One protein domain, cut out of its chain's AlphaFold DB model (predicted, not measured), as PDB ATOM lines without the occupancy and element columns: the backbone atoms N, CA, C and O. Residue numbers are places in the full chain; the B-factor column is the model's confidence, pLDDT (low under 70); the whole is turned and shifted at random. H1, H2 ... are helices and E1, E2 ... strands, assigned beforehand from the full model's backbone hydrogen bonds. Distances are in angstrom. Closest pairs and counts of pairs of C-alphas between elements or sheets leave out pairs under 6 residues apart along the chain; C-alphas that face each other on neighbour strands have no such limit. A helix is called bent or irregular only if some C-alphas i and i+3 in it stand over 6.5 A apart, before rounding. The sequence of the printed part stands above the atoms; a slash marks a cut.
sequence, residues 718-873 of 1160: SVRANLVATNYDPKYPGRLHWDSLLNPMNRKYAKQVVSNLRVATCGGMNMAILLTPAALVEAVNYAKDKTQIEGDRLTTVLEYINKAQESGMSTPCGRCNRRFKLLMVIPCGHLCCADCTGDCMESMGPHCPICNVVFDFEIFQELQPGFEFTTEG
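This is residues 718 to 873 of the 1160 residues of an uncharacterized protein of Globisporangium ultimum (strain ATCC 200006 / CBS 805.95 / DAOM BR144) (UniProt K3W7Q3). Short H1 sits near the middle with H5 beside it, while H3 and H4 run side by side in opposite ways along one side. A ribbon of two antiparallel strands, E1 and E2, reaches from that pair toward the last turns of H2, which stands at the other side. The printed part has 156 residues with six named helices and two named strands, in the order H1 H2 E1 H3 H4 H5 H6 E2; of the 82 residues in named elements helices hold 70 and strands 12, and the class is mostly helix. It is compact, with a radius of gyration of the C-alphas of 15.7 A and spans of 42 by 38 by 28 A.

Start at H1, residues 718 to 725: it touches H5, residues 834 to 844, at a shallow tilt of 25 degrees, the closest C-alphas being Ala 721 and Ala 834, 4.9 A apart. H2, residues 744 to 760, is close to H1 but not clearly touching; C-alphas 719 and 753 are closest, 7.2 A apart. E1, residues 766 to 771, is the antiparallel neighbour of E2, residues 867 to 872; look at N 768 and O 870, within hydrogen-bond range at 2.9 A. H3, residues 773 to 785, and H4, residues 791 to 805, form a helical hairpin and only just touch, with 3 pairs of C-alphas within 8 A, Val 780 and Leu 798 closest at 7.4 A. H6, residues 857 to 862, is close to H1 but not clearly touching, C-alphas 725 and 861 being closest at 5.3 A. Each O i to N i+4 pair is within hydrogen-bond range in H1, H3, H5 and H6; H2 has 11 of 13 and H4 10 of 11.

Find C-alpha 718 at (22.166, -16.753, -12.784), where H1 begins. H2 runs 24.8 A, H3 18.1 A and H4 21.9 A; H2 is irregular, C-alphas 745 and 748 being 7.8 A apart. E2 ends at C-alpha 872, (14.831, -14.173, -28.686).

The C-alphas of Cys 762 and Gln 788 are farthest apart, 43.8 A. The printed part has no cut; the links H1 to H2, H4 to H5 and H5 to H6 are long. Confidence is under 70 in 44 residues, among them 727 to 737 and 865 to 873.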
ATOM      1  N   SER A 718      23.254 -17.577 -13.333       79.00
ATOM      2  CA  SER A 718      22.166 -16.753 -12.784       79.00
ATOM      3  C   SER A 718      21.354 -17.499 -11.719       79.00
ATOM      4  O   SER A 718      21.037 -16.951 -10.661       79.00
ATOM      5  N   VAL A 719      21.056 -18.781 -11.948       82.69
ATOM      6  CA  VAL A 719      20.370 -19.627 -10.957       82.69
ATOM      7  C   VAL A 719      21.227 -19.801  -9.707       82.69
ATOM      8  O   VAL A 719      20.725 -19.657  -8.593       82.69
ATOM      9  N   ARG A 720      22.529 -20.057  -9.877       84.56
ATOM     10  CA  ARG A 720      23.482 -20.169  -8.768       84.56
ATOM     11  C   ARG A 720      23.580 -18.863  -7.977       84.56
ATOM     12  O   ARG A 720      23.523 -18.915  -6.754       84.56
ATOM     13  N   ALA A 721      23.647 -17.713  -8.649       82.12
ATOM     14  CA  ALA A 721      23.670 -16.399  -8.007       82.12
ATOM     15  C   ALA A 721      22.413 -16.151  -7.158       82.12
ATOM     16  O   ALA A 721      22.536 -15.741  -6.009       82.12
ATOM     17  N   ASN A 722      21.222 -16.484  -7.672       81.44
ATOM     18  CA  ASN A 722      19.970 -16.384  -6.913       81.44
ATOM     19  C   ASN A 722      19.959 -17.282  -5.665       81.44
ATOM     20  O   ASN A 722      19.479 -16.876  -4.608       81.44
ATOM     21  N   LEU A 723      20.493 -18.504  -5.760       81.12
ATOM     22  CA  LEU A 723      20.587 -19.405  -4.606       81.12
ATOM     23  C   LEU A 723      21.525 -18.848  -3.524       81.12
ATOM     24  O   LEU A 723      21.206 -18.941  -2.344       81.12
ATOM     25  N   VAL A 724      22.643 -18.235  -3.917       82.94
ATOM     26  CA  VAL A 724      23.580 -17.595  -2.980       82.94
ATOM     27  C   VAL A 724      22.962 -16.334  -2.360       82.94
ATOM     28  O   VAL A 724      22.998 -16.173  -1.145       82.94
ATOM     29  N   ALA A 725      22.327 -15.479  -3.167       81.06
ATOM     30  CA  ALA A 725      21.707 -14.231  -2.714       81.06
ATOM     31  C   ALA A 725      20.509 -14.438  -1.773       81.06
ATOM     32  O   ALA A 725      20.230 -13.581  -0.948       81.06
ATOM     33  N   THR A 726      19.821 -15.579  -1.858       77.56
ATOM     34  CA  THR A 726      18.673 -15.913  -0.991       77.56
ATOM     35  C   THR A 726      19.051 -16.780   0.215       77.56
ATOM     36  O   THR A 726      18.179 -17.388   0.840       77.56
ATOM     37  N   ASN A 727      20.350 -16.842   0.534       69.94
ATOM     38  CA  ASN A 727      20.931 -17.594   1.648       69.94
ATOM     39  C   ASN A 727      20.511 -19.071   1.642       69.94
ATOM     40  O   ASN A 727      19.847 -19.571   2.554       69.94
ATOM     41  N   TYR A 728      20.837 -19.778   0.558       68.12
ATOM     42  CA  TYR A 728      20.594 -21.212   0.475       68.12
ATOM     43  C   TYR A 728      21.379 -21.981   1.553       68.12
ATOM     44  O   TYR A 728      22.597 -22.104   1.463       68.12
ATOM     45  N   ASP A 729      20.668 -22.562   2.525       61.75
ATOM     46  CA  ASP A 729      21.237 -23.523   3.476       61.75
ATOM     47  C   ASP A 729      21.101 -24.971   2.944       61.75
ATOM     48  O   ASP A 729      19.974 -25.471   2.784       61.75
ATOM     49  N   PRO A 730      22.216 -25.689   2.693       55.22
ATOM     50  CA  PRO A 730      22.186 -27.087   2.270       55.22
ATOM     51  C   PRO A 730      21.683 -28.063   3.354       55.22
ATOM     52  O   PRO A 730      21.255 -29.167   3.013       55.22
ATOM     53  N   LYS A 731      21.694 -27.687   4.643       56.88
ATOM     54  CA  LYS A 731      21.225 -28.510   5.776       56.88
ATOM     55  C   LYS A 731      19.740 -28.307   6.095       56.88
ATOM     56  O   LYS A 731      19.068 -29.284   6.430       56.88
ATOM     57  N   TYR A 732      19.209 -27.089   5.952       56.69
ATOM     58  CA  TYR A 732      17.798 -26.759   6.222       56.69
ATOM     59  C   TYR A 732      17.105 -26.065   5.032       56.69
ATOM     60  O   TYR A 732      16.733 -24.892   5.108       56.69
ATOM     61  N   PRO A 733      16.855 -26.776   3.920       53.72
ATOM     62  CA  PRO A 733      16.324 -26.147   2.720       53.72
ATOM     63  C   PRO A 733      14.875 -25.647   2.892       53.72
ATOM     64  O   PRO A 733      13.938 -26.397   3.184       53.72
ATOM     65  N   GLY A 734      14.683 -24.356   2.619       53.75
ATOM     66  CA  GLY A 734      13.474 -23.809   2.002       53.75
ATOM     67  C   GLY A 734      12.322 -23.368   2.907       53.75
ATOM     68  O   GLY A 734      11.629 -22.431   2.539       53.75
ATOM     69  N   ARG A 735      12.060 -23.968   4.076       56.78
ATOM     70  CA  ARG A 735      10.878 -23.550   4.880       56.78
ATOM     71  C   ARG A 735      11.100 -22.317   5.751       56.78
ATOM     72  O   ARG A 735      10.135 -21.619   6.040       56.78
ATOM     73  N   LEU A 736      12.337 -22.088   6.180       59.47
ATOM     74  CA  LEU A 736      12.698 -20.999   7.092       59.47
ATOM     75  C   LEU A 736      13.024 -19.693   6.349       59.47
ATOM     76  O   LEU A 736      12.955 -18.625   6.942       59.47
ATOM     77  N   HIS A 737      13.305 -19.774   5.044       68.94
ATOM     78  CA  HIS A 737      13.672 -18.635   4.205       68.94
ATOM     79  C   HIS A 737      12.566 -18.364   3.189       68.94
ATOM     80  O   HIS A 737      12.342 -19.161   2.276       68.94
ATOM     81  N   TRP A 738      11.839 -17.264   3.374       70.88
ATOM     82  CA  TRP A 738      10.694 -16.884   2.543       70.88
ATOM     83  C   TRP A 738      11.100 -16.506   1.109       70.88
ATOM     84  O   TRP A 738      10.347 -16.801   0.184       70.88
ATOM     85  N   ASP A 739      12.313 -15.982   0.918       72.88
ATOM     86  CA  ASP A 739      12.886 -15.615  -0.386       72.88
ATOM     87  C   ASP A 739      13.482 -16.780  -1.181       72.88
ATOM     88  O   ASP A 739      13.655 -16.698  -2.397       72.88
ATOM     89  N   SER A 740      13.797 -17.900  -0.527       77.31
ATOM     90  CA  SER A 740      14.493 -19.005  -1.189       77.31
ATOM     91  C   SER A 740      13.641 -19.621  -2.304       77.31
ATOM     92  O   SER A 740      12.460 -19.926  -2.109       77.31
ATOM     93  N   LEU A 741      14.254 -19.927  -3.456       74.81
ATOM     94  CA  LEU A 741      13.618 -20.713  -4.529       74.81
ATOM     95  C   LEU A 741      13.155 -22.099  -4.050       74.81
ATOM     96  O   LEU A 741      12.263 -22.700  -4.648       74.81
ATOM     97  N   LEU A 742      13.747 -22.611  -2.968       75.38
ATOM     98  CA  LEU A 742      13.387 -23.899  -2.379       75.38
ATOM     99  C   LEU A 742      12.207 -23.807  -1.406       75.38
ATOM    100  O   LEU A 742      11.733 -24.838  -0.918       75.38
ATOM    101  N   ASN A 743      11.700 -22.602  -1.137       76.75
ATOM    102  CA  ASN A 743      10.487 -22.425  -0.359       76.75
ATOM    103  C   ASN A 743       9.264 -22.950  -1.130       76.75
ATOM    104  O   ASN A 743       9.065 -22.584  -2.294       76.75
ATOM    105  N   PRO A 744       8.388 -23.767  -0.509       75.06
ATOM    106  CA  PRO A 744       7.153 -24.228  -1.141       75.06
ATOM    107  C   PRO A 744       6.259 -23.109  -1.703       75.06
ATOM    108  O   PRO A 744       5.557 -23.352  -2.689       75.06
ATOM    109  N   MET A 745       6.289 -21.904  -1.118       77.12
ATOM    110  CA  MET A 745       5.561 -20.729  -1.620       77.12
ATOM    111  C   MET A 745       6.090 -20.260  -2.984       77.12
ATOM    112  O   MET A 745       5.303 -19.898  -3.858       77.12
ATOM    113  N   ASN A 746       7.396 -20.399  -3.226       77.19
ATOM    114  CA  ASN A 746       8.077 -19.959  -4.450       77.19
ATOM    115  C   ASN A 746       8.136 -21.043  -5.536       77.19
ATOM    116  O   ASN A 746       8.818 -20.895  -6.553       77.19
ATOM    117  N   ARG A 747       7.361 -22.128  -5.389       77.88
ATOM    118  CA  ARG A 747       7.328 -23.261  -6.332       77.88
ATOM    119  C   ARG A 747       7.074 -22.846  -7.785       77.88
ATOM    120  O   ARG A 747       7.540 -23.528  -8.696       77.88
ATOM    121  N   LYS A 748       6.310 -21.773  -8.020       79.19
ATOM    122  CA  LYS A 748       6.055 -21.246  -9.372       79.19
ATOM    123  C   LYS A 748       7.357 -20.775 -10.032       79.19
ATOM    124  O   LYS A 748       7.635 -21.184 -11.155       79.19
ATOM    125  N   TYR A 749       8.164 -19.998  -9.313       78.69
ATOM    126  CA  TYR A 749       9.453 -19.486  -9.784       78.69
ATOM    127  C   TYR A 749      10.478 -20.609  -9.959       78.69
ATOM    128  O   TYR A 749      11.119 -20.694 -11.002       78.69
ATOM    129  N   ALA A 750      10.545 -21.553  -9.014       79.81
ATOM    130  CA  ALA A 750      11.418 -22.723  -9.131       79.81
ATOM    131  C   ALA A 750      11.123 -23.560 -10.391       79.81
ATOM    132  O   ALA A 750      12.038 -23.994 -11.090       79.81
ATOM    133  N   LYS A 751       9.840 -23.756 -10.730       80.31
ATOM    134  CA  LYS A 751       9.445 -24.433 -11.976       80.31
ATOM    135  C   LYS A 751       9.868 -23.656 -13.222       80.31
ATOM    136  O   LYS A 751      10.299 -24.279 -14.188       80.31
ATOM    137  N   GLN A 752       9.750 -22.328 -13.199       82.06
ATOM    138  CA  GLN A 752      10.168 -21.482 -14.316       82.06
ATOM    139  C   GLN A 752      11.679 -21.577 -14.551       82.06
ATOM    140  O   GLN A 752      12.104 -21.773 -15.682       82.06
ATOM    141  N   VAL A 753      12.482 -21.538 -13.484       82.44
ATOM    142  CA  VAL A 753      13.942 -21.694 -13.551       82.44
ATOM    143  C   VAL A 753      14.343 -23.021 -14.200       82.44
ATOM    144  O   VAL A 753      15.158 -23.044 -15.121       82.44
ATOM    145  N   VAL A 754      13.733 -24.128 -13.768       84.44
ATOM    146  CA  VAL A 754      13.977 -25.450 -14.371       84.44
ATOM    147  C   VAL A 754      13.554 -25.471 -15.841       84.44
ATOM    148  O   VAL A 754      14.249 -26.061 -16.664       84.44
ATOM    149  N   SER A 755      12.443 -24.817 -16.192       83.81
ATOM    150  CA  SER A 755      12.014 -24.686 -17.587       83.81
ATOM    151  C   SER A 755      13.049 -23.941 -18.428       83.81
ATOM    152  O   SER A 755      13.422 -24.433 -19.487       83.81
ATOM    153  N   ASN A 756      13.569 -22.813 -17.937       83.31
ATOM    154  CA  ASN A 756      14.586 -22.022 -18.632       83.31
ATOM    155  C   ASN A 756      15.874 -22.836 -18.836       83.31
ATOM    156  O   ASN A 756      16.397 -22.889 -19.944       83.31
ATOM    157  N   LEU A 757      16.348 -23.552 -17.809       85.94
ATOM    158  CA  LEU A 757      17.515 -24.432 -17.942       85.94
ATOM    159  C   LEU A 757      17.316 -25.500 -19.024       85.94
ATOM    160  O   LEU A 757      18.244 -25.787 -19.768       85.94
ATOM    161  N   ARG A 758      16.110 -26.065 -19.153       87.56
ATOM    162  CA  ARG A 758      15.794 -27.047 -20.206       87.56
ATOM    163  C   ARG A 758      15.722 -26.406 -21.594       87.56
ATOM    164  O   ARG A 758      16.250 -26.965 -22.550       87.56
ATOM    165  N   VAL A 759      15.135 -25.218 -21.708       84.06
ATOM    166  CA  VAL A 759      15.103 -24.447 -22.963       84.06
ATOM    167  C   VAL A 759      16.528 -24.171 -23.461       84.06
ATOM    168  O   VAL A 759      16.804 -24.391 -24.637       84.06
ATOM    169  N   ALA A 760      17.468 -23.818 -22.575       84.75
ATOM    170  CA  ALA A 760      18.875 -23.610 -22.946       84.75
ATOM    171  C   ALA A 760      19.548 -24.856 -23.559       84.75
ATOM    172  O   ALA A 760      20.462 -24.717 -24.363       84.75
ATOM    173  N   THR A 761      19.090 -26.068 -23.224       87.06
ATOM    174  CA  THR A 761      19.665 -27.332 -23.739       87.06
ATOM    175  C   THR A 761      19.112 -27.785 -25.091       87.06
ATOM    176  O   THR A 761      19.514 -28.821 -25.616       87.06
ATOM    177  N   CYS A 762      18.152 -27.056 -25.658       82.00
ATOM    178  CA  CYS A 762      17.554 -27.412 -26.944       82.00
ATOM    179  C   CYS A 762      18.511 -27.158 -28.125       82.00
ATOM    180  O   CYS A 762      18.493 -27.904 -29.098       82.00
ATOM    181  N   GLY A 763      19.387 -26.157 -28.015       72.44
ATOM    182  CA  GLY A 763      20.261 -25.736 -29.111       72.44
ATOM    183  C   GLY A 763      19.558 -24.826 -30.125       72.44
ATOM    184  O   GLY A 763      18.340 -24.890 -30.297       72.44
ATOM    185  N   GLY A 764      20.310 -23.925 -30.763       65.00
ATOM    186  CA  GLY A 764      19.789 -22.958 -31.744       65.00
ATOM    187  C   GLY A 764      18.910 -21.827 -31.195       65.00
ATOM    188  O   GLY A 764      18.442 -21.001 -31.976       65.00
ATOM    189  N   MET A 765      18.681 -21.765 -29.880       66.00
ATOM    190  CA  MET A 765      17.908 -20.704 -29.228       66.00
ATOM    191  C   MET A 765      18.818 -19.740 -28.466       66.00
ATOM    192  O   MET A 765      19.577 -20.162 -27.594       66.00
ATOM    193  N   ASN A 766      18.680 -18.439 -28.732       62.81
ATOM    194  CA  ASN A 766      19.336 -17.401 -27.943       62.81
ATOM    195  C   ASN A 766      18.466 -17.056 -26.731       62.81
ATOM    196  O   ASN A 766      17.475 -16.331 -26.828       62.81
ATOM    197  N   MET A 767      18.846 -17.578 -25.565       68.06
ATOM    198  CA  MET A 767      18.349 -17.043 -24.302       68.06
ATOM    199  C   MET A 767      19.189 -15.833 -23.912       68.06
ATOM    200  O   MET A 767      20.333 -15.964 -23.473       68.06
ATOM    201  N   ALA A 768      18.612 -14.648 -24.087       64.62
ATOM    202  CA  ALA A 768      19.211 -13.412 -23.636       64.62
ATOM    203  C   ALA A 768      18.905 -13.225 -22.147       64.62
ATOM    204  O   ALA A 768      17.758 -13.271 -21.702       64.62
ATOM    205  N   ILE A 769      19.962 -13.024 -21.364       64.19
ATOM    206  CA  ILE A 769      19.844 -12.518 -19.999       64.19
ATOM    207  C   ILE A 769      20.004 -11.009 -20.090       64.19
ATOM    208  O   ILE A 769      21.081 -10.537 -20.481       64.19
ATOM    209  N   LEU A 770      18.929 -10.294 -19.771       65.75
ATOM    210  CA  LEU A 770      18.853  -8.843 -19.820       65.75
ATOM    211  C   LEU A 770      18.812  -8.288 -18.395       65.75
ATOM    212  O   LEU A 770      18.035  -8.738 -17.551       65.75
ATOM    213  N   LEU A 771      19.652  -7.286 -18.142       67.00
ATOM    214  CA  LEU A 771      19.482  -6.387 -17.008       67.00
ATOM    215  C   LEU A 771      18.400  -5.381 -17.397       67.00
ATOM    216  O   LEU A 771      18.586  -4.643 -18.370       67.00
ATOM    217  N   THR A 772      17.280  -5.330 -16.680       65.88
ATOM    218  CA  THR A 772      16.290  -4.292 -16.980       65.88
ATOM    219  C   THR A 772      16.850  -2.917 -16.601       65.88
ATOM    220  O   THR A 772      17.531  -2.792 -15.579       65.88
ATOM    221  N   PRO A 773      16.559  -1.853 -17.372       65.62
ATOM    222  CA  PRO A 773      16.992  -0.499 -17.021       65.62
ATOM    223  C   PRO A 773      16.511  -0.040 -15.634       65.62
ATOM    224  O   PRO A 773      17.162   0.780 -15.000       65.62
ATOM    225  N   ALA A 774      15.396  -0.589 -15.137       65.81
ATOM    226  CA  ALA A 774      14.903  -0.329 -13.786       65.81
ATOM    227  C   ALA A 774      15.788  -0.983 -12.708       65.81
ATOM    228  O   ALA A 774      16.245  -0.287 -11.804       65.81
ATOM    229  N   ALA A 775      16.097  -2.279 -12.846       66.94
ATOM    230  CA  ALA A 775      16.977  -3.001 -11.920       66.94
ATOM    231  C   ALA A 775      18.413  -2.454 -11.939       66.94
ATOM    232  O   ALA A 775      19.104  -2.458 -10.925       66.94
ATOM    233  N   LEU A 776      18.846  -1.944 -13.094       66.69
ATOM    234  CA  LEU A 776      20.098  -1.215 -13.261       66.69
ATOM    235  C   LEU A 776      20.150   0.038 -12.378       66.69
ATOM    236  O   LEU A 776      21.091   0.215 -11.609       66.69
ATOM    237  N   VAL A 777      19.160   0.922 -12.525       67.06
ATOM    238  CA  VAL A 777      19.106   2.194 -11.790       67.06
ATOM    239  C   VAL A 777      19.006   1.932 -10.292       67.06
ATOM    240  O   VAL A 777      19.680   2.593  -9.509       67.06
ATOM    241  N   GLU A 778      18.225   0.931  -9.900       72.06
ATOM    242  CA  GLU A 778      18.098   0.495  -8.515       72.06
ATOM    243  C   GLU A 778      19.438   0.002  -7.941       72.06
ATOM    244  O   GLU A 778      19.896   0.543  -6.936       72.06
ATOM    245  N   ALA A 779      20.127  -0.926  -8.615       69.81
ATOM    246  CA  ALA A 779      21.427  -1.438  -8.169       69.81
ATOM    247  C   ALA A 779      22.506  -0.340  -8.096       69.81
ATOM    248  O   ALA A 779      23.319  -0.320  -7.172       69.81
ATOM    249  N   VAL A 780      22.502   0.604  -9.044       71.31
ATOM    250  CA  VAL A 780      23.430   1.748  -9.058       71.31
ATOM    251  C   VAL A 780      23.132   2.736  -7.929       71.31
ATOM    252  O   VAL A 780      24.071   3.239  -7.311       71.31
ATOM    253  N   ASN A 781      21.859   3.015  -7.643       71.69
ATOM    254  CA  ASN A 781      21.472   3.888  -6.535       71.69
ATOM    255  C   ASN A 781      21.803   3.236  -5.188       71.69
ATOM    256  O   ASN A 781      22.416   3.877  -4.342       71.69
ATOM    257  N   TYR A 782      21.529   1.940  -5.015       72.19
ATOM    258  CA  TYR A 782      21.923   1.214  -3.804       72.19
ATOM    259  C   TYR A 782      23.441   1.195  -3.591       72.19
ATOM    260  O   TYR A 782      23.900   1.451  -2.477       72.19
ATOM    261  N   ALA A 783      24.226   0.973  -4.651       70.25
ATOM    262  CA  ALA A 783      25.687   1.005  -4.582       70.25
ATOM    263  C   ALA A 783      26.253   2.391  -4.209       70.25
ATOM    264  O   ALA A 783      27.344   2.478  -3.642       70.25
ATOM    265  N   LYS A 784      25.533   3.478  -4.514       69.44
ATOM    266  CA  LYS A 784      25.926   4.853  -4.160       69.44
ATOM    267  C   LYS A 784      25.447   5.274  -2.770       69.44
ATOM    268  O   LYS A 784      26.206   5.914  -2.049       69.44
ATOM    269  N   ASP A 785      24.221   4.911  -2.405       68.62
ATOM    270  CA  ASP A 785      23.530   5.472  -1.240       68.62
ATOM    271  C   ASP A 785      23.687   4.615   0.027       68.62
ATOM    272  O   ASP A 785      23.708   5.154   1.134       68.62
ATOM    273  N   LYS A 786      23.802   3.283  -0.109       62.44
ATOM    274  CA  LYS A 786      23.840   2.346   1.033       62.44
ATOM    275  C   LYS A 786      25.208   1.721   1.311       62.44
ATOM    276  O   LYS A 786      25.372   1.096   2.359       62.44
ATOM    277  N   THR A 787      26.201   1.886   0.435       61.47
ATOM    278  CA  THR A 787      27.530   1.277   0.622       61.47
ATOM    279  C   THR A 787      28.684   2.270   0.603       61.47
ATOM    280  O   THR A 787      28.792   3.088  -0.301       61.47
ATOM    281  N   GLN A 788      29.602   2.150   1.570       65.56
ATOM    282  CA  GLN A 788      30.850   2.927   1.650       65.56
ATOM    283  C   GLN A 788      31.924   2.386   0.680       65.56
ATOM    284  O   GLN A 788      33.043   2.075   1.085       65.56
ATOM    285  N   ILE A 789      31.581   2.195  -0.598       73.50
ATOM    286  CA  ILE A 789      32.532   1.704  -1.608       73.50
ATOM    287  C   ILE A 789      33.492   2.843  -1.991       73.50
ATOM    288  O   ILE A 789      33.059   3.939  -2.336       73.50
ATOM    289  N   GLU A 790      34.801   2.577  -1.958       72.94
ATOM    290  CA  GLU A 790      35.839   3.509  -2.428       72.94
ATOM    291  C   GLU A 790      35.636   3.878  -3.912       72.94
ATOM    292  O   GLU A 790      35.275   3.025  -4.727       72.94
ATOM    293  N   GLY A 791      35.916   5.135  -4.286       71.75
ATOM    294  CA  GLY A 791      35.611   5.682  -5.620       71.75
ATOM    295  C   GLY A 791      36.141   4.856  -6.803       71.75
ATOM    296  O   GLY A 791      35.428   4.657  -7.789       71.75
ATOM    297  N   ASP A 792      37.341   4.285  -6.686       77.94
ATOM    298  CA  ASP A 792      37.952   3.471  -7.749       77.94
ATOM    299  C   ASP A 792      37.217   2.132  -7.956       77.94
ATOM    300  O   ASP A 792      37.021   1.661  -9.084       77.94
ATOM    301  N   ARG A 793      36.732   1.521  -6.868       81.38
ATOM    302  CA  ARG A 793      35.978   0.258  -6.925       81.38
ATOM    303  C   ARG A 793      34.557   0.471  -7.418       81.38
ATOM    304  O   ARG A 793      34.045  -0.369  -8.154       81.38
ATOM    305  N   LEU A 794      33.940   1.603  -7.082       81.06
ATOM    306  CA  LEU A 794      32.626   1.966  -7.607       81.06
ATOM    307  C   LEU A 794      32.666   2.102  -9.137       81.06
ATOM    308  O   LEU A 794      31.789   1.579  -9.821       81.06
ATOM    309  N   THR A 795      33.723   2.711  -9.685       80.50
ATOM    310  CA  THR A 795      33.941   2.800 -11.142       80.50
ATOM    311  C   THR A 795      34.025   1.413 -11.786       80.50
ATOM    312  O   THR A 795      33.382   1.160 -12.801       80.50
ATOM    313  N   THR A 796      34.726   0.474 -11.142       84.19
ATOM    314  CA  THR A 796      34.842  -0.923 -11.606       84.19
ATOM    315  C   THR A 796      33.480  -1.636 -11.633       84.19
ATOM    316  O   THR A 796      33.170  -2.354 -12.586       84.19
ATOM    317  N   VAL A 797      32.640  -1.423 -10.614       82.62
ATOM    318  CA  VAL A 797      31.276  -1.980 -10.558       82.62
ATOM    319  C   VAL A 797      30.396  -1.388 -11.663       82.62
ATOM    320  O   VAL A 797      29.721  -2.141 -12.364       82.62
ATOM    321  N   LEU A 798      30.438  -0.068 -11.874       80.50
ATOM    322  CA  LEU A 798      29.679   0.610 -12.933       80.50
ATOM    323  C   LEU A 798      30.102   0.149 -14.336       80.50
ATOM    324  O   LEU A 798      29.254  -0.095 -15.193       80.50
ATOM    325  N   GLU A 799      31.402  -0.034 -14.564       83.19
ATOM    326  CA  GLU A 799      31.911  -0.599 -15.814       83.19
ATOM    327  C   GLU A 799      31.430  -2.030 -16.051       83.19
ATOM    328  O   GLU A 799      31.064  -2.374 -17.175       83.19
ATOM    329  N   TYR A 800      31.446  -2.876 -15.018       85.06
ATOM    330  CA  TYR A 800      30.922  -4.236 -15.116       85.06
ATOM    331  C   TYR A 800      29.439  -4.228 -15.479       85.06
ATOM    332  O   TYR A 800      29.040  -4.941 -16.397       85.06
ATOM    333  N   ILE A 801      28.648  -3.411 -14.788       78.25
ATOM    334  CA  ILE A 801      27.211  -3.302 -15.003       78.25
ATOM    335  C   ILE A 801      26.906  -2.886 -16.454       78.25
ATOM    336  O   ILE A 801      26.066  -3.518 -17.092       78.25
ATOM    337  N   ASN A 802      27.631  -1.907 -17.007       77.38
ATOM    338  CA  ASN A 802      27.488  -1.500 -18.412       77.38
ATOM    339  C   ASN A 802      27.916  -2.619 -19.380       77.38
ATOM    340  O   ASN A 802      27.187  -2.946 -20.315       77.38
ATOM    341  N   LYS A 803      29.058  -3.276 -19.126       76.56
ATOM    342  CA  LYS A 803      29.538  -4.415 -19.935       76.56
ATOM    343  C   LYS A 803      28.556  -5.589 -19.920       76.56
ATOM    344  O   LYS A 803      28.424  -6.280 -20.921       76.56
ATOM    345  N   ALA A 804      27.851  -5.821 -18.814       71.00
ATOM    346  CA  ALA A 804      26.873  -6.901 -18.698       71.00
ATOM    347  C   ALA A 804      25.620  -6.688 -19.577       71.00
ATOM    348  O   ALA A 804      24.922  -7.664 -19.874       71.00
ATOM    349  N   GLN A 805      25.340  -5.448 -20.011       68.62
ATOM    350  CA  GLN A 805      24.230  -5.127 -20.917       68.62
ATOM    351  C   GLN A 805      24.531  -5.472 -22.381       68.62
ATOM    352  O   GLN A 805      23.617  -5.816 -23.128       68.62
ATOM    353  N   GLU A 806      25.797  -5.411 -22.794       68.00
ATOM    354  CA  GLU A 806      26.205  -5.675 -24.174       68.00
ATOM    355  C   GLU A 806      26.269  -7.185 -24.467       68.00
ATOM    356  O   GLU A 806      26.760  -7.998 -23.674       68.00
ATOM    357  N   SER A 807      25.749  -7.601 -25.625       60.81
ATOM    358  CA  SER A 807      25.767  -9.003 -26.045       60.81
ATOM    359  C   SER A 807      27.201  -9.473 -26.330       60.81
ATOM    360  O   SER A 807      27.905  -8.917 -27.164       60.81
ATOM    361  N   GLY A 808      27.643 -10.524 -25.628       63.84
ATOM    362  CA  GLY A 808      28.958 -11.152 -25.829       63.84
ATOM    363  C   GLY A 808      30.100 -10.623 -24.950       63.84
ATOM    364  O   GLY A 808      31.195 -11.182 -24.988       63.84
ATOM    365  N   MET A 809      29.864  -9.607 -24.114       74.38
ATOM    366  CA  MET A 809      30.873  -9.083 -23.186       74.38
ATOM    367  C   MET A 809      30.885  -9.860 -21.856       74.38
ATOM    368  O   MET A 809      29.848 -10.272 -21.336       74.38
ATOM    369  N   SER A 810      32.081 -10.097 -21.303       78.50
ATOM    370  CA  SER A 810      32.283 -10.837 -20.046       78.50
ATOM    371  C   SER A 810      33.358 -10.197 -19.169       78.50
ATOM    372  O   SER A 810      34.369  -9.701 -19.676       78.50
ATOM    373  N   THR A 811      33.172 -10.266 -17.852       85.88
ATOM    374  CA  THR A 811      34.078  -9.698 -16.842       85.88
ATOM    375  C   THR A 811      34.738 -10.826 -16.037       85.88
ATOM    376  O   THR A 811      34.070 -11.814 -15.716       85.88
ATOM    377  N   PRO A 812      36.050 -10.757 -15.736       90.00
ATOM    378  CA  PRO A 812      36.726 -11.774 -14.933       90.00
ATOM    379  C   PRO A 812      36.320 -11.703 -13.454       90.00
ATOM    380  O   PRO A 812      36.203 -10.628 -12.873       90.00
ATOM    381  N   CYS A 813      36.142 -12.866 -12.830       91.25
ATOM    382  CA  CYS A 813      35.983 -12.998 -11.384       91.25
ATOM    383  C   CYS A 813      37.304 -12.672 -10.677       91.25
ATOM    384  O   CYS A 813      38.327 -13.284 -10.982       91.25
ATOM    385  N   GLY A 814      37.285 -11.795  -9.671       90.75
ATOM    386  CA  GLY A 814      38.506 -11.383  -8.971       90.75
ATOM    387  C   GLY A 814      39.162 -12.460  -8.089       90.75
ATOM    388  O   GLY A 814      40.264 -12.242  -7.602       90.75
ATOM    389  N   ARG A 815      38.523 -13.626  -7.895       91.88
ATOM    390  CA  ARG A 815      39.098 -14.775  -7.164       91.88
ATOM    391  C   ARG A 815      39.596 -15.886  -8.086       91.88
ATOM    392  O   ARG A 815      40.744 -16.298  -7.983       91.88
ATOM    393  N   CYS A 816      38.740 -16.402  -8.972       91.94
ATOM    394  CA  CYS A 816      39.086 -17.541  -9.836       91.94
ATOM    395  C   CYS A 816      39.561 -17.146 -11.241       91.94
ATOM    396  O   CYS A 816      39.907 -18.025 -12.028       91.94
ATOM    397  N   ASN A 817      39.536 -15.852 -11.580       89.62
ATOM    398  CA  ASN A 817      39.930 -15.277 -12.870       89.62
ATOM    399  C   ASN A 817      39.191 -15.833 -14.108       89.62
ATOM    400  O   ASN A 817      39.554 -15.545 -15.248       89.62
ATOM    401  N   ARG A 818      38.124 -16.616 -13.909       85.94
ATOM    402  CA  ARG A 818      37.227 -17.053 -14.987       85.94
ATOM    403  C   ARG A 818      36.310 -15.902 -15.386       85.94
ATOM    404  O   ARG A 818      35.879 -15.129 -14.529       85.94
ATOM    405  N   ARG A 819      36.014 -15.788 -16.680       84.06
ATOM    406  CA  ARG A 819      35.166 -14.725 -17.229       84.06
ATOM    407  C   ARG A 819      33.705 -15.142 -17.178       84.06
ATOM    408  O   ARG A 819      33.365 -16.230 -17.628       84.06
ATOM    409  N   PHE A 820      32.853 -14.267 -16.663       80.25
ATOM    410  CA  PHE A 820      31.414 -14.488 -16.594       80.25
ATOM    411  C   PHE A 820      30.673 -13.264 -17.119       80.25
ATOM    412  O   PHE A 820      31.138 -12.133 -16.970       80.25
ATOM    413  N   LYS A 821      29.499 -13.487 -17.716       75.56
ATOM    414  CA  LYS A 821      28.569 -12.395 -18.025       75.56
ATOM    415  C   LYS A 821      27.964 -11.814 -16.741       75.56
ATOM    416  O   LYS A 821      27.738 -10.616 -16.658       75.56
ATOM    417  N   LEU A 822      27.740 -12.675 -15.744       77.50
ATOM    418  CA  LEU A 822      27.133 -12.327 -14.463       77.50
ATOM    419  C   LEU A 822      28.110 -12.596 -13.317       77.50
ATOM    420  O   LEU A 822      28.529 -13.732 -13.095       77.50
ATOM    421  N   LEU A 823      28.441 -11.544 -12.582       86.12
ATOM    422  CA  LEU A 823      29.188 -11.575 -11.332       86.12
ATOM    423  C   LEU A 823      28.316 -11.008 -10.207       86.12
ATOM    424  O   LEU A 823      27.464 -10.148 -10.428       86.12
ATOM    425  N   MET A 824      28.553 -11.496  -8.996       87.12
ATOM    426  CA  MET A 824      27.965 -10.955  -7.780       87.12
ATOM    427  C   MET A 824      28.754  -9.725  -7.339       87.12
ATOM    428  O   MET A 824      29.992  -9.751  -7.315       87.12
ATOM    429  N   VAL A 825      28.036  -8.664  -6.976       88.62
ATOM    430  CA  VAL A 825      28.623  -7.434  -6.433       88.62
ATOM    431  C   VAL A 825      28.715  -7.588  -4.918       88.62
ATOM    432  O   VAL A 825      27.696  -7.711  -4.243       88.62
ATOM    433  N   ILE A 826      29.933  -7.635  -4.377       88.62
ATOM    434  CA  ILE A 826      30.158  -7.703  -2.926       88.62
ATOM    435  C   ILE A 826      30.108  -6.276  -2.348       88.62
ATOM    436  O   ILE A 826      30.641  -5.374  -2.997       88.62
ATOM    437  N   PRO A 827      29.593  -6.036  -1.120       87.81
ATOM    438  CA  PRO A 827      29.483  -4.686  -0.540       87.81
ATOM    439  C   PRO A 827      30.794  -3.886  -0.446       87.81
ATOM    440  O   PRO A 827      30.769  -2.669  -0.327       87.81
ATOM    441  N   CYS A 828      31.953  -4.548  -0.533       86.81
ATOM    442  CA  CYS A 828      33.270  -3.901  -0.590       86.81
ATOM    443  C   CYS A 828      33.711  -3.461  -2.007       86.81
ATOM    444  O   CYS A 828      34.857  -3.031  -2.179       86.81
ATOM    445  N   GLY A 829      32.847  -3.623  -3.019       85.12
ATOM    446  CA  GLY A 829      33.081  -3.277  -4.427       85.12
ATOM    447  C   GLY A 829      33.789  -4.352  -5.263       85.12
ATOM    448  O   GLY A 829      34.036  -4.146  -6.448       85.12
ATOM    449  N   HIS A 830      34.126  -5.504  -4.679       90.50
ATOM    450  CA  HIS A 830      34.739  -6.615  -5.410       90.50
ATOM    451  C   HIS A 830      33.705  -7.408  -6.223       90.50
ATOM    452  O   HIS A 830      32.589  -7.646  -5.764       90.50
ATOM    453  N   LEU A 831      34.113  -7.882  -7.404       91.25
ATOM    454  CA  LEU A 831      33.285  -8.688  -8.303       91.25
ATOM    455  C   LEU A 831      33.712 -10.161  -8.247       91.25
ATOM    456  O   LEU A 831      34.849 -10.504  -8.584       91.25
ATOM    457  N   CYS A 832      32.805 -11.042  -7.830       92.44
ATOM    458  CA  CYS A 832      33.071 -12.477  -7.676       92.44
ATOM    459  C   CYS A 832      32.002 -13.320  -8.375       92.44
ATOM    460  O   CYS A 832      30.838 -12.939  -8.425       92.44
ATOM    461  N   CYS A 833      32.368 -14.486  -8.912       90.88
ATOM    462  CA  CYS A 833      31.367 -15.424  -9.417       90.88
ATOM    463  C   CYS A 833      30.589 -16.057  -8.257       90.88
ATOM    464  O   CYS A 833      31.096 -16.151  -7.137       90.88
ATOM    465  N   ALA A 834      29.377 -16.532  -8.546       89.19
ATOM    466  CA  ALA A 834      28.498 -17.097  -7.528       89.19
ATOM    467  C   ALA A 834      29.119 -18.287  -6.779       89.19
ATOM    468  O   ALA A 834      28.911 -18.413  -5.579       89.19
ATOM    469  N   ASP A 835      29.941 -19.109  -7.439       89.19
ATOM    470  CA  ASP A 835      30.630 -20.225  -6.776       89.19
ATOM    471  C   ASP A 835      31.683 -19.740  -5.777       89.19
ATOM    472  O   ASP A 835      31.688 -20.163  -4.629       89.19
ATOM    473  N   CYS A 836      32.520 -18.774  -6.165       91.62
ATOM    474  CA  CYS A 836      33.534 -18.206  -5.274       91.62
ATOM    475  C   CYS A 836      32.926 -17.519  -4.047       91.62
ATOM    476  O   CYS A 836      33.533 -17.559  -2.974       91.62
ATOM    477  N   THR A 837      31.771 -16.872  -4.220       89.62
ATOM    478  CA  THR A 837      31.012 -16.255  -3.129       89.62
ATOM    479  C   THR A 837      30.345 -17.316  -2.259       89.62
ATOM    480  O   THR A 837      30.504 -17.276  -1.044       89.62
ATOM    481  N   GLY A 838      29.677 -18.301  -2.865       87.44
ATOM    482  CA  GLY A 838      29.019 -19.403  -2.162       87.44
ATOM    483  C   GLY A 838      29.988 -20.239  -1.325       87.44
ATOM    484  O   GLY A 838      29.752 -20.424  -0.138       87.44
ATOM    485  N   ASP A 839      31.128 -20.646  -1.889       87.94
ATOM    486  CA  ASP A 839      32.154 -21.414  -1.169       87.94
ATOM    487  C   ASP A 839      32.714 -20.628   0.030       87.94
ATOM    488  O   ASP A 839      33.021 -21.189   1.084       87.94
ATOM    489  N   CYS A 840      32.854 -19.305  -0.116       87.69
ATOM    490  CA  CYS A 840      33.278 -18.420   0.970       87.69
ATOM    491  C   CYS A 840      32.203 -18.314   2.060       87.69
ATOM    492  O   CYS A 840      32.524 -18.405   3.242       87.69
ATOM    493  N   MET A 841      30.933 -18.189   1.664       84.44
ATOM    494  CA  MET A 841      29.794 -18.170   2.582       84.44
ATOM    495  C   MET A 841      29.657 -19.473   3.372       84.44
ATOM    496  O   MET A 841      29.432 -19.425   4.579       84.44
ATOM    497  N   GLU A 842      29.855 -20.626   2.731       82.62
ATOM    498  CA  GLU A 842      29.787 -21.936   3.389       82.62
ATOM    499  C   GLU A 842      30.951 -22.175   4.364       82.62
ATOM    500  O   GLU A 842      30.760 -22.786   5.416       82.62
ATOM    501  N   SER A 843      32.158 -21.705   4.029       85.25
ATOM    502  CA  SER A 843      33.368 -21.959   4.827       85.25
ATOM    503  C   SER A 843      33.623 -20.928   5.928       85.25
ATOM    504  O   SER A 843      34.073 -21.300   7.011       85.25
ATOM    505  N   MET A 844      33.360 -19.645   5.665       84.12
ATOM    506  CA  MET A 844      33.713 -18.527   6.550       84.12
ATOM    507  C   MET A 844      32.518 -17.628   6.907       84.12
ATOM    508  O   MET A 844      32.663 -16.734   7.735       84.12
ATOM    509  N   GLY A 845      31.328 -17.832   6.331       83.12
ATOM    510  CA  GLY A 845      30.189 -16.916   6.490       83.12
ATOM    511  C   GLY A 845      30.279 -15.696   5.554       83.12
ATOM    512  O   GLY A 845      31.019 -15.746   4.571       83.12
ATOM    513  N   PRO A 846      29.550 -14.591   5.811       85.69
ATOM    514  CA  PRO A 846      29.428 -13.450   4.892       85.69
ATOM    515  C   PRO A 846      30.710 -12.593   4.838       85.69
ATOM    516  O   PRO A 846      30.774 -11.478   5.349       85.69
ATOM    517  N   HIS A 847      31.755 -13.142   4.221       90.56
ATOM    518  CA  HIS A 847      33.055 -12.516   4.004       90.56
ATOM    519  C   HIS A 847      33.330 -12.358   2.510       90.56
ATOM    520  O   HIS A 847      32.944 -13.194   1.690       90.56
ATOM    521  N   CYS A 848      34.028 -11.285   2.141       90.25
ATOM    522  CA  CYS A 848      34.469 -11.085   0.767       90.25
ATOM    523  C   CYS A 848      35.488 -12.166   0.353       90.25
ATOM    524  O   CYS A 848      36.525 -12.284   1.006       90.25
ATOM    525  N   PRO A 849      35.303 -12.864  -0.785       91.62
ATOM    526  CA  PRO A 849      36.238 -13.899  -1.238       91.62
ATOM    527  C   PRO A 849      37.650 -13.405  -1.605       91.62
ATOM    528  O   PRO A 849      38.529 -14.229  -1.846       91.62
ATOM    529  N   ILE A 850      37.853 -12.086  -1.710       91.81
ATOM    530  CA  ILE A 850      39.115 -11.462  -2.137       91.81
ATOM    531  C   ILE A 850      39.814 -10.780  -0.960       91.81
ATOM    532  O   ILE A 850      40.946 -11.120  -0.637       91.81
ATOM    533  N   CYS A 851      39.146  -9.824  -0.307       91.44
ATOM    534  CA  CYS A 851      39.737  -9.046   0.788       91.44
ATOM    535  C   CYS A 851      39.369  -9.554   2.189       91.44
ATOM    536  O   CYS A 851      39.814  -8.969   3.172       91.44
ATOM    537  N   ASN A 852      38.549 -10.606   2.290       88.88
ATOM    538  CA  ASN A 852      38.115 -11.224   3.546       88.88
ATOM    539  C   ASN A 852      37.415 -10.276   4.541       88.88
ATOM    540  O   ASN A 852      37.353 -10.547   5.735       88.88
ATOM    541  N   VAL A 853      36.882  -9.151   4.061       89.94
ATOM    542  CA  VAL A 853      36.095  -8.215   4.874       89.94
ATOM    543  C   VAL A 853      34.696  -8.790   5.102       89.94
ATOM    544  O   VAL A 853      34.051  -9.216   4.139       89.94
ATOM    545  N   VAL A 854      34.240  -8.790   6.358       88.50
ATOM    546  CA  VAL A 854      32.865  -9.152   6.748       88.50
ATOM    547  C   VAL A 854      31.887  -8.137   6.167       88.50
ATOM    548  O   VAL A 854      32.148  -6.935   6.211       88.50
ATOM    549  N   PHE A 855      30.753  -8.601   5.657       87.19
ATOM    550  CA  PHE A 855      29.693  -7.734   5.161       87.19
ATOM    551  C   PHE A 855      28.314  -8.139   5.685       87.19
ATOM    552  O   PHE A 855      28.092  -9.280   6.088       87.19
ATOM    553  N   ASP A 856      27.381  -7.188   5.656       83.94
ATOM    554  CA  ASP A 856      25.974  -7.444   5.955       83.94
ATOM    555  C   ASP A 856      25.306  -8.170   4.779       83.94
ATOM    556  O   ASP A 856      25.420  -7.755   3.619       83.94
ATOM    557  N   PHE A 857      24.626  -9.275   5.083       82.06
ATOM    558  CA  PHE A 857      23.957 -10.098   4.086       82.06
ATOM    559  C   PHE A 857      22.761  -9.384   3.438       82.06
ATOM    560  O   PHE A 857      22.549  -9.554   2.241       82.06
ATOM    561  N   GLU A 858      22.011  -8.566   4.181       80.31
ATOM    562  CA  GLU A 858      20.857  -7.831   3.646       80.31
ATOM    563  C   GLU A 858      21.316  -6.803   2.606       80.31
ATOM    564  O   GLU A 858      20.785  -6.748   1.498       80.31
ATOM    565  N   ILE A 859      22.399  -6.078   2.910       80.12
ATOM    566  CA  ILE A 859      23.036  -5.146   1.968       80.12
ATOM    567  C   ILE A 859      23.566  -5.900   0.743       80.12
ATOM    568  O   ILE A 859      23.405  -5.449  -0.389       80.12
ATOM    569  N   PHE A 860      24.185  -7.065   0.943       84.88
ATOM    570  CA  PHE A 860      24.626  -7.908  -0.167       84.88
ATOM    571  C   PHE A 860      23.459  -8.356  -1.057       84.88
ATOM    572  O   PHE A 860      23.607  -8.324  -2.277       84.88
ATOM    573  N   GLN A 861      22.318  -8.739  -0.482       81.44
ATOM    574  CA  GLN A 861      21.131  -9.162  -1.228       81.44
ATOM    575  C   GLN A 861      20.542  -8.008  -2.054       81.44
ATOM    576  O   GLN A 861      20.280  -8.197  -3.241       81.44
ATOM    577  N   GLU A 862      20.401  -6.813  -1.472       77.81
ATOM    578  CA  GLU A 862      19.874  -5.618  -2.157       77.81
ATOM    579  C   GLU A 862      20.791  -5.106  -3.284       77.81
ATOM    580  O   GLU A 862      20.318  -4.532  -4.262       77.81
ATOM    581  N   LEU A 863      22.105  -5.332  -3.178       78.94
ATOM    582  CA  LEU A 863      23.075  -4.950  -4.211       78.94
ATOM    583  C   LEU A 863      23.073  -5.863  -5.439       78.94
ATOM    584  O   LEU A 863      23.700  -5.518  -6.447       78.94
ATOM    585  N   GLN A 864      22.450  -7.045  -5.365       83.25
ATOM    586  CA  GLN A 864      22.460  -7.952  -6.505       83.25
ATOM    587  C   GLN A 864      21.541  -7.414  -7.604       83.25
ATOM    588  O   GLN A 864      20.355  -7.189  -7.364       83.25
ATOM    589  N   PRO A 865      22.048  -7.238  -8.834       69.12
ATOM    590  CA  PRO A 865      21.201  -6.778  -9.915       69.12
ATOM    591  C   PRO A 865      20.145  -7.836 -10.268       69.12
ATOM    592  O   PRO A 865      20.442  -9.027 -10.376       69.12
ATOM    593  N   GLY A 866      18.904  -7.391 -10.474       65.69
ATOM    594  CA  GLY A 866      17.825  -8.237 -10.980       65.69
ATOM    595  C   GLY A 866      18.029  -8.584 -12.459       65.69
ATOM    596  O   GLY A 866      18.363  -7.717 -13.267       65.69
ATOM    597  N   PHE A 867      17.799  -9.847 -12.823       65.25
ATOM    598  CA  PHE A 867      17.936 -10.333 -14.199       65.25
ATOM    599  C   PHE A 867      16.615 -10.881 -14.733       65.25
ATOM    600  O   PHE A 867      15.952 -11.679 -14.067       65.25
ATOM    601  N   GLU A 868      16.283 -10.514 -15.968       62.75
ATOM    602  CA  GLU A 868      15.185 -11.108 -16.724       62.75
ATOM    603  C   GLU A 868      15.725 -12.005 -17.842       62.75
ATOM    604  O   GLU A 868      16.759 -11.733 -18.455       62.75
ATOM    605  N   PHE A 869      15.012 -13.101 -18.101       65.69
ATOM    606  CA  PHE A 869      15.311 -14.010 -19.201       65.69
ATOM    607  C   PHE A 869      14.319 -13.757 -20.329       65.69
ATOM    608  O   PHE A 869      13.112 -13.919 -20.129       65.69
ATOM    609  N   THR A 870      14.819 -13.428 -21.515       57.38
ATOM    610  CA  THR A 870      14.013 -13.361 -22.734       57.38
ATOM    611  C   THR A 870      14.512 -14.395 -23.735       57.38
ATOM    612  O   THR A 870      15.709 -14.597 -23.940       57.38
ATOM    613  N   THR A 871      13.573 -15.108 -24.348       56.03
ATOM    614  CA  THR A 871      13.855 -15.982 -25.485       56.03
ATOM    615  C   THR A 871      13.730 -15.142 -26.747       56.03
ATOM    616  O   THR A 871      12.613 -14.854 -27.183       56.03
ATOM    617  N   GLU A 872      14.848 -14.732 -27.336       50.50
ATOM    618  CA  GLU A 872      14.831 -14.173 -28.686       50.50
ATOM    619  C   GLU A 872      14.796 -15.344 -29.669       50.50
ATOM    620  O   GLU A 872      15.819 -15.886 -30.088       50.50
ATOM    621  N   GLY A 873      13.584 -15.796 -29.995       43.44
ATOM    622  CA  GLY A 873      13.383 -16.571 -31.211       43.44
ATOM    623  C   GLY A 873      13.591 -15.658 -32.419       43.44
ATOM    624  O   GLY A 873      13.289 -14.465 -32.349       43.44
TER     625      GLY A 873